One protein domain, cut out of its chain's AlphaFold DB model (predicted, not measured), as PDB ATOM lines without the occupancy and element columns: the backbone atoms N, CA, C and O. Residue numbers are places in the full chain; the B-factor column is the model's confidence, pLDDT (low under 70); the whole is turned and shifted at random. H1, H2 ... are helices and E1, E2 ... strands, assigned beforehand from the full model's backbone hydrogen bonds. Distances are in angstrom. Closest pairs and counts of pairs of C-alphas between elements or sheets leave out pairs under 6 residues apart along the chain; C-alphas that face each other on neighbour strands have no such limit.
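What this domain is: This is residues 190 to 259 of the 465 residues of the protein "Hypothetical protein" of Didymodactylos carnosus (UniProt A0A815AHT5). One strongly twisted sheet of four antiparallel strands makes a wall, and a single helix, H1, covers the E1 and E2 end of one face, running along the strands, while no named helix is on the other face. The hairpin of E3 and E4 makes the other end of the sheet, beyond the helix. The printed part has 70 residues, with one named helix and four named strands in the chain order H1, E1, E2, E3, E4; the sheet's order is E1, E2, E3, E4, and the class is mixed, helices and strands. The whole is compact, with a radius of gyration of the C-alphas of 11.3 A and spans of 32 by 26 by 15 A.

Where its parts are: In the sheet, E1 is residues 215 to 220, 14.7 A from first to last C-alpha, beginning at C-alpha 215 (190.031, 244.059, 255.447). E2 is residues 223 to 228, 16.5 A, and E3, the longest strand by residues, is residues 238 to 244, 14.1 A. E4 is residues 254 to 259, 7.6 A, ending at C-alpha 259 (176.370, 250.909, 263.233). H1 is residues 190 to 201, 16.4 A, beginning at C-alpha 190 (200.480, 236.703, 254.636).

How they stand to each other: The four strands form a meander, each strand the antiparallel neighbour of the one before, and E1 and E2, E2 and E3, and E3 and E4 are hairpins. Between E1 and E2 the directions differ by 156 degrees, and N 218 and O 225 are 3.1 A apart, within hydrogen-bond range. Between E2 and E3 the angle is 131 degrees, with N 244 and O 226 at 2.8 A. Between E3 and E4 it is 139 degrees, with N 243 and O 255 at 2.9 A. The edge strands E1 and E4 are apart. H1 is on the sheet at a height of 9.4 A, and the two make two layers, a helix on one face of a sheet. H1 lies over E1 and only just over E2, on which 3 of its 12 C-alphas fall; on the local plane its line stands at 8 degrees to E1. The closest C-alphas of H1 and E1 are those of Ala 198 and Val 217, 6.2 A apart. In H1 every O i to N i+4 pair is within hydrogen-bond range.

The domain as a whole: The two C-alphas farthest apart, those of Ile 190 and Met 251, are 32.3 A apart. The printed part has no cut. The link from H1 to E1, residues 202 to 214, is long, and its residues 205 to 206 pair antiparallel with residues 216 to 217 of E1. The link from E1 to E2 is tight, and those from E2 to E3 and from E3 to E4 are short. The mean pLDDT of the printed part is 94.8, and no printed residue is under 70.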
ATOM      1  N   ILE A 190     199.949 235.545 255.365       86.56
ATOM      2  CA  ILE A 190     200.480 236.703 254.636       86.56
ATOM      3  C   ILE A 190     199.547 237.899 254.828       86.56
ATOM      4  O   ILE A 190     200.012 238.998 255.141       86.56
ATOM      5  N   VAL A 191     198.236 237.701 254.670       92.44
ATOM      6  CA  VAL A 191     197.233 238.755 254.888       92.44
ATOM      7  C   VAL A 191     197.233 239.193 256.352       92.44
ATOM      8  O   VAL A 191     197.323 240.389 256.623       92.44
ATOM      9  N   ILE A 192     197.218 238.246 257.296       93.56
ATOM     10  CA  ILE A 192     197.254 238.531 258.739       93.56
ATOM     11  C   ILE A 192     198.503 239.334 259.105       93.56
ATOM     12  O   ILE A 192     198.393 240.345 259.797       93.56
ATOM     13  N   SER A 193     199.679 238.936 258.605       91.94
ATOM     14  CA  SER A 193     200.932 239.651 258.875       91.94
ATOM     15  C   SER A 193     200.904 241.076 258.326       91.94
ATOM     16  O   SER A 193     201.380 241.999 258.985       91.94
ATOM     17  N   LYS A 194     200.302 241.296 257.148       96.44
ATOM     18  CA  LYS A 194     200.134 242.643 256.580       96.44
ATOM     19  C   LYS A 194     199.153 243.495 257.384       96.44
ATOM     20  O   LYS A 194     199.456 244.661 257.614       96.44
ATOM     21  N   ILE A 195     198.040 242.927 257.859       97.38
ATOM     22  CA  ILE A 195     197.099 243.617 258.760       97.38
ATOM     23  C   ILE A 195     197.803 243.994 260.068       97.38
ATOM     24  O   ILE A 195     197.738 245.148 260.479       97.38
ATOM     25  N   ALA A 196     198.511 243.054 260.700       95.25
ATOM     26  CA  ALA A 196     199.243 243.296 261.943       95.25
ATOM     27  C   ALA A 196     200.314 244.384 261.769       95.25
ATOM     28  O   ALA A 196     200.386 245.319 262.564       95.25
ATOM     29  N   ASN A 197     201.105 244.307 260.695       95.25
ATOM     30  CA  ASN A 197     202.119 245.306 260.369       95.25
ATOM     31  C   ASN A 197     201.505 246.684 260.082       95.25
ATOM     32  O   ASN A 197     202.057 247.703 260.496       95.25
ATOM     33  N   ALA A 198     200.363 246.725 259.390       97.44
ATOM     34  CA  ALA A 198     199.638 247.959 259.129       97.44
ATOM     35  C   ALA A 198     199.118 248.590 260.423       97.44
ATOM     36  O   ALA A 198     199.287 249.792 260.626       97.44
ATOM     37  N   LEU A 199     198.579 247.762 261.325       96.12
ATOM     38  CA  LEU A 199     198.103 248.201 262.629       96.12
ATOM     39  C   LEU A 199     199.229 248.756 263.505       96.12
ATOM     40  O   LEU A 199     199.075 249.802 264.126       96.12
ATOM     41  N   TYR A 200     200.364 248.060 263.529       94.50
ATOM     42  CA  TYR A 200     201.521 248.431 264.335       94.50
ATOM     43  C   TYR A 200     202.170 249.741 263.868       94.50
ATOM     44  O   TYR A 200     202.509 250.587 264.689       94.50
ATOM     45  N   ASN A 201     202.325 249.926 262.553       95.12
ATOM     46  CA  ASN A 201     203.031 251.083 261.994       95.12
ATOM     47  C   ASN A 201     202.117 252.260 261.625       95.12
ATOM     48  O   ASN A 201     202.618 253.290 261.178       95.12
ATOM     49  N   GLY A 202     200.794 252.119 261.741       94.56
ATOM     50  CA  GLY A 202     199.865 253.168 261.316       94.56
ATOM     51  C   GLY A 202     199.880 253.426 259.810       94.56
ATOM     52  O   GLY A 202     199.705 254.564 259.383       94.56
ATOM     53  N   ILE A 203     200.108 252.391 258.998       96.25
ATOM     54  CA  ILE A 203     200.135 252.509 257.533       96.25
ATOM     55  C   ILE A 203     198.859 251.950 256.907       96.25
ATOM     56  O   ILE A 203     198.180 251.103 257.485       96.25
ATOM     57  N   ASN A 204     198.551 252.406 255.693       98.06
ATOM     58  CA  ASN A 204     197.377 251.935 254.971       98.06
ATOM     59  C   ASN A 204     197.614 250.542 254.380       98.06
ATOM     60  O   ASN A 204     198.635 250.284 253.740       98.06
ATOM     61  N   TYR A 205     196.631 249.664 254.535       98.31
ATOM     62  CA  TYR A 205     196.591 248.356 253.900       98.31
ATOM     63  C   TYR A 205     195.152 247.983 253.555       98.31
ATOM     64  O   TYR A 205     194.254 248.116 254.378       98.31
ATOM     65  N   THR A 206     194.949 247.457 252.352       98.31
ATOM     66  CA  THR A 206     193.685 246.855 251.929       98.31
ATOM     67  C   THR A 206     193.975 245.440 251.455       98.31
ATOM     68  O   THR A 206     194.815 245.236 250.574       98.31
ATOM     69  N   SER A 207     193.304 244.454 252.044       97.50
ATOM     70  CA  SER A 207     193.478 243.057 251.659       97.50
ATOM     71  C   SER A 207     192.840 242.762 250.294       97.50
ATOM     72  O   SER A 207     191.889 243.440 249.883       97.50
ATOM     73  N   PRO A 208     193.285 241.707 249.585       96.00
ATOM     74  CA  PRO A 208     192.427 241.065 248.594       96.00
ATOM     75  C   PRO A 208     191.130 240.560 249.251       96.00
ATOM     76  O   PRO A 208     191.033 240.475 250.479       96.00
ATOM     77  N   LEU A 209     190.130 240.225 248.430       94.62
ATOM     78  CA  LEU A 209     188.912 239.589 248.926       94.62
ATOM     79  C   LEU A 209     189.262 238.183 249.432       94.62
ATOM     80  O   LEU A 209     189.724 237.346 248.658       94.62
ATOM     81  N   ILE A 210     189.052 237.929 250.720       86.19
ATOM     82  CA  ILE A 210     189.347 236.658 251.377       86.19
ATOM     83  C   ILE A 210     188.118 236.216 252.167       86.19
ATOM     84  O   ILE A 210     187.603 236.956 252.999       86.19
ATOM     85  N   ILE A 211     187.607 235.021 251.856       85.00
ATOM     86  CA  ILE A 211     186.356 234.492 252.433       85.00
ATOM     87  C   ILE A 211     185.201 235.506 252.266       85.00
ATOM     88  O   ILE A 211     184.423 235.761 253.173       85.00
ATOM     89  N   GLY A 212     185.123 236.149 251.094       88.75
ATOM     90  CA  GLY A 212     184.071 237.124 250.783       88.75
ATOM     91  C   GLY A 212     184.220 238.495 251.448       88.75
ATOM     92  O   GLY A 212     183.375 239.348 251.200       88.75
ATOM     93  N   HIS A 213     185.288 238.731 252.212       93.62
ATOM     94  CA  HIS A 213     185.501 239.978 252.937       93.62
ATOM     95  C   HIS A 213     186.801 240.682 252.546       93.62
ATOM     96  O   HIS A 213     187.796 240.055 252.166       93.62
ATOM     97  N   ARG A 214     186.805 242.007 252.664       96.69
ATOM     98  CA  ARG A 214     187.963 242.878 252.480       96.69
ATOM     99  C   ARG A 214     188.288 243.577 253.790       96.69
ATOM    100  O   ARG A 214     187.455 244.281 254.350       96.69
ATOM    101  N   TRP A 215     189.523 243.423 254.241       97.75
ATOM    102  CA  TRP A 215     190.031 244.059 255.447       97.75
ATOM    103  C   TRP A 215     190.771 245.332 255.072       97.75
ATOM    104  O   TRP A 215     191.676 245.298 254.236       97.75
ATOM    105  N   ASN A 216     190.406 246.442 255.702       98.19
ATOM    106  CA  ASN A 216     191.101 247.708 255.529       98.19
ATOM    107  C   ASN A 216     191.708 248.144 256.858       98.19
ATOM    108  O   ASN A 216     191.032 248.146 257.885       98.19
ATOM    109  N   VAL A 217     192.973 248.543 256.809       98.50
ATOM    110  CA  VAL A 217     193.689 249.199 257.896       98.50
ATOM    111  C   VAL A 217     194.162 250.554 257.411       98.50
ATOM    112  O   VAL A 217     194.633 250.677 256.280       98.50
ATOM    113  N   GLY A 218     194.071 251.569 258.258       97.88
ATOM    114  CA  GLY A 218     194.721 252.842 257.990       97.88
ATOM    115  C   GLY A 218     194.360 253.920 258.990       97.88
ATOM    116  O   GLY A 218     193.660 253.675 259.970       97.88
ATOM    117  N   ILE A 219     194.865 255.125 258.752       96.88
ATOM    118  CA  ILE A 219     194.675 256.247 259.673       96.88
ATOM    119  C   ILE A 219     193.248 256.780 259.553       96.88
ATOM    120  O   ILE A 219     192.764 257.041 258.449       96.88
ATOM    121  N   CYS A 220     192.605 256.994 260.700       96.31
ATOM    122  CA  CYS A 220     191.351 257.717 260.777       96.31
ATOM    123  C   CYS A 220     191.334 258.732 261.923       96.31
ATOM    124  O   CYS A 220     191.299 258.369 263.100       96.31
ATOM    125  N   GLY A 221     191.341 260.022 261.576       92.88
ATOM    126  CA  GLY A 221     191.524 261.094 262.554       92.88
ATOM    127  C   GLY A 221     192.884 260.968 263.245       92.88
ATOM    128  O   GLY A 221     193.910 260.886 262.575       92.88
ATOM    129  N   PHE A 222     192.880 260.931 264.577       94.38
ATOM    130  CA  PHE A 222     194.086 260.699 265.386       94.38
ATOM    131  C   PHE A 222     194.368 259.216 265.663       94.38
ATOM    132  O   PHE A 222     195.388 258.886 266.265       94.38
ATOM    133  N   GLY A 223     193.454 258.334 265.262       94.88
ATOM    134  CA  GLY A 223     193.516 256.909 265.540       94.88
ATOM    135  C   GLY A 223     193.829 256.084 264.305       94.88
ATOM    136  O   GLY A 223     193.986 256.588 263.191       94.88
ATOM    137  N   ILE A 224     193.863 254.777 264.521       96.88
ATOM    138  CA  ILE A 224     193.923 253.784 263.459       96.88
ATOM    139  C   ILE A 224     192.576 253.089 263.353       96.88
ATOM    140  O   ILE A 224     191.920 252.847 264.361       96.88
ATOM    141  N   GLU A 225     192.154 252.780 262.140       97.94
ATOM    142  CA  GLU A 225     190.937 252.042 261.855       97.94
ATOM    143  C   GLU A 225     191.291 250.671 261.292       97.94
ATOM    144  O   GLU A 225     192.070 250.575 260.348       97.94
ATOM    145  N   LEU A 226     190.677 249.630 261.852       98.19
ATOM    146  CA  LEU A 226     190.484 248.338 261.205       98.19
ATOM    147  C   LEU A 226     189.005 248.221 260.855       98.19
ATOM    148  O   LEU A 226     188.173 248.270 261.759       98.19
ATOM    149  N   ASN A 227     188.668 248.045 259.583       97.62
ATOM    150  CA  ASN A 227     187.292 247.799 259.161       97.62
ATOM    151  C   ASN A 227     187.187 246.607 258.207       97.62
ATOM    152  O   ASN A 227     188.182 246.167 257.622       97.62
ATOM    153  N   LEU A 228     185.959 246.116 258.060       96.38
ATOM    154  CA  LEU A 228     185.593 245.102 257.081       96.38
ATOM    155  C   LEU A 228     184.633 245.702 256.056       96.38
ATOM    156  O   LEU A 228     183.658 246.350 256.437       96.38
ATOM    157  N   ASP A 229     184.915 245.475 254.777       96.06
ATOM    158  CA  ASP A 229     184.061 245.802 253.626       96.06
ATOM    159  C   ASP A 229     183.646 247.273 253.496       96.06
ATOM    160  O   ASP A 229     182.800 247.621 252.672       96.06
ATOM    161  N   SER A 230     184.276 248.168 254.258       95.44
ATOM    162  CA  SER A 230     184.042 249.595 254.111       95.44
ATOM    163  C   SER A 230     184.559 250.079 252.752       95.44
ATOM    164  O   SER A 230     185.676 249.717 252.360       95.44
ATOM    165  N   PRO A 231     183.809 250.939 252.035       94.19
ATOM    166  CA  PRO A 231     184.247 251.492 250.753       94.19
ATOM    167  C   PRO A 231     185.490 252.385 250.886       94.19
ATOM    168  O   PRO A 231     186.231 252.559 249.919       94.19
ATOM    169  N   SER A 232     185.729 252.948 252.073       95.62
ATOM    170  CA  SER A 232     186.927 253.725 252.393       95.62
ATOM    171  C   SER A 232     187.226 253.703 253.896       95.62
ATOM    172  O   SER A 232     186.367 253.365 254.714       95.62
ATOM    173  N   LEU A 233     188.441 254.105 254.273       96.75
ATOM    174  CA  LEU A 233     188.779 254.424 255.664       96.75
ATOM    175  C   LEU A 233     187.915 255.595 256.165       96.75
ATOM    176  O   LEU A 233     187.467 256.418 255.360       96.75
ATOM    177  N   CYS A 234     187.673 255.664 257.475       96.00
ATOM    178  CA  CYS A 234     186.813 256.648 258.143       96.00
ATOM    179  C   CYS A 234     185.340 256.643 257.749       96.00
ATOM    180  O   CYS A 234     184.591 257.531 258.162       96.00
ATOM    181  N   HIS A 235     184.897 255.683 256.947       96.94
ATOM    182  CA  HIS A 235     183.517 255.668 256.505       96.94
ATOM    183  C   HIS A 235     182.610 255.055 257.576       96.94
ATOM    184  O   HIS A 235     182.898 254.007 258.156       96.94
ATOM    185  N   CYS A 236     181.500 255.738 257.844       96.62
ATOM    186  CA  CYS A 236     180.474 255.280 258.764       96.62
ATOM    187  C   CYS A 236     179.491 254.367 258.036       96.62
ATOM    188  O   CYS A 236     178.744 254.811 257.171       96.62
ATOM    189  N   ILE A 237     179.470 253.102 258.434       96.19
ATOM    190  CA  ILE A 237     178.460 252.122 258.036       96.19
ATOM    191  C   ILE A 237     177.366 252.103 259.111       96.19
ATOM    192  O   ILE A 237     177.702 252.016 260.294       96.19
ATOM    193  N   TYR A 238     176.094 252.168 258.704       93.69
ATOM    194  CA  TYR A 238     174.908 252.232 259.584       93.69
ATOM    195  C   TYR A 238     174.027 250.965 259.524       93.69
ATOM    196  O   TYR A 238     172.820 250.997 259.744       93.69
ATOM    197  N   SER A 239     174.618 249.840 259.119       90.31
ATOM    198  CA  SER A 239     173.978 248.521 259.133       90.31
ATOM    199  C   SER A 239     175.016 247.444 258.839       90.31
ATOM    200  O   SER A 239     175.721 247.555 257.837       90.31
ATOM    201  N   GLN A 240     175.086 246.396 259.667       89.62
ATOM    202  CA  GLN A 240     175.999 245.252 259.472       89.62
ATOM    203  C   GLN A 240     177.476 245.647 259.274       89.62
ATOM    204  O   GLN A 240     178.248 244.917 258.658       89.62
ATOM    205  N   GLY A 241     177.885 246.804 259.795       93.88
ATOM    206  CA  GLY A 241     179.241 247.308 259.673       93.88
ATOM    207  C   GLY A 241     180.185 246.714 260.710       93.88
ATOM    208  O   GLY A 241     179.776 246.314 261.803       93.88
ATOM    209  N   TYR A 242     181.464 246.693 260.350       96.25
ATOM    210  CA  TYR A 242     182.562 246.240 261.193       96.25
ATOM    211  C   TYR A 242     183.654 247.297 261.158       96.25
ATOM    212  O   TYR A 242     184.276 247.508 260.119       96.25
ATOM    213  N   ALA A 243     183.893 247.961 262.281       96.88
ATOM    214  CA  ALA A 243     185.021 248.867 262.430       96.88
ATOM    215  C   ALA A 243     185.496 248.895 263.879       96.88
ATOM    216  O   ALA A 243     184.687 248.833 264.801       96.88
ATOM    217  N   VAL A 244     186.798 249.049 264.077       96.12
ATOM    218  CA  VAL A 244     187.434 249.287 265.373       96.12
ATOM    219  C   VAL A 244     188.407 250.444 265.186       96.12
ATOM    220  O   VAL A 244     189.295 250.371 264.337       96.12
ATOM    221  N   ARG A 245     188.206 251.533 265.939       96.12
ATOM    222  CA  ARG A 245     188.919 252.812 265.788       96.12
ATOM    223  C   ARG A 245     189.493 253.323 267.117       96.12
ATOM    224  O   ARG A 245     189.036 254.351 267.628       96.12
ATOM    225  N   PRO A 246     190.448 252.611 267.738       91.62
ATOM    226  CA  PRO A 246     191.073 253.079 268.965       91.62
ATOM    227  C   PRO A 246     191.729 254.447 268.738       91.62
ATOM    228  O   PRO A 246     192.354 254.694 267.707       91.62
ATOM    229  N   CYS A 247     191.585 255.336 269.722       89.88
ATOM    230  CA  CYS A 247     192.219 256.657 269.744       89.88
ATOM    231  C   CYS A 247     191.795 257.626 268.617       89.88
ATOM    232  O   CYS A 247     192.485 258.613 268.387       89.88
ATOM    233  N   ILE A 248     190.646 257.420 267.955       94.12
ATOM    234  CA  ILE A 248     190.149 258.332 266.899       94.12
ATOM    235  C   ILE A 248     189.903 259.780 267.376       94.12
ATOM    236  O   ILE A 248     189.909 260.710 266.569       94.12
ATOM    237  N   GLY A 249     189.713 259.989 268.683       93.19
ATOM    238  CA  GLY A 249     189.531 261.315 269.288       93.19
ATOM    239  C   GLY A 249     188.083 261.824 269.298       93.19
ATOM    240  O   GLY A 249     187.849 263.004 269.543       93.19
ATOM    241  N   ASN A 250     187.101 260.958 269.033       93.69
ATOM    242  CA  ASN A 250     185.670 261.260 269.133       93.69
ATOM    243  C   ASN A 250     184.874 259.998 269.527       93.69
ATOM    244  O   ASN A 250     185.467 258.980 269.863       93.69
ATOM    245  N   MET A 251     183.538 260.055 269.505       92.19
ATOM    246  CA  MET A 251     182.662 258.944 269.915       92.19
ATOM    247  C   MET A 251     182.456 257.834 268.862       92.19
ATOM    248  O   MET A 251     181.752 256.867 269.133       92.19
ATOM    249  N   ASN A 252     183.081 257.911 267.683       95.25
ATOM    250  CA  ASN A 252     182.920 256.935 266.595       95.25
ATOM    251  C   ASN A 252     183.966 255.810 266.653       95.25
ATOM    252  O   ASN A 252     184.626 255.497 265.659       95.25
ATOM    253  N   TRP A 253     184.102 255.188 267.827       93.62
ATOM    254  CA  TRP A 253     185.098 254.147 268.127       93.62
ATOM    255  C   TRP A 253     184.935 252.868 267.295       93.62
ATOM    256  O   TRP A 253     185.828 252.021 267.306       93.62
ATOM    257  N   GLY A 254     183.823 252.718 266.575       94.94
ATOM    258  CA  GLY A 254     183.531 251.553 265.753       94.94
ATOM    259  C   GLY A 254     182.261 250.822 266.173       94.94
ATOM    260  O   GLY A 254     181.480 251.313 266.986       94.94
ATOM    261  N   GLY A 255     182.071 249.640 265.602       94.94
ATOM    262  CA  GLY A 255     180.980 248.730 265.922       94.94
ATOM    263  C   GLY A 255     181.106 247.406 265.182       94.94
ATOM    264  O   GLY A 255     181.852 247.316 264.206       94.94
ATOM    265  N   ILE A 256     180.417 246.371 265.669       92.38
ATOM    266  CA  ILE A 256     180.421 245.032 265.080       92.38
ATOM    267  C   ILE A 256     178.994 244.638 264.694       92.38
ATOM    268  O   ILE A 256     178.087 244.743 265.513       92.38
ATOM    269  N   ASN A 257     178.789 244.189 263.453       91.25
ATOM    270  CA  ASN A 257     177.484 243.771 262.926       91.25
ATOM    271  C   ASN A 257     176.353 244.801 263.157       91.25
ATOM    272  O   ASN A 257     175.233 244.458 263.533       91.25
ATOM    273  N   GLY A 258     176.650 246.081 262.946       93.06
ATOM    274  CA  GLY A 258     175.705 247.168 263.201       93.06
ATOM    275  C   GLY A 258     176.251 248.518 262.763       93.06
ATOM    276  O   GLY A 258     177.063 248.596 261.839       93.06
ATOM    277  N   ASP A 259     175.810 249.577 263.431       96.75
ATOM    278  CA  ASP A 259     176.370 250.909 263.233       96.75
ATOM    279  C   ASP A 259     177.835 250.931 263.667       96.75
ATOM    280  O   ASP A 259     178.206 250.363 264.693       96.75
TER     281      ASP A 259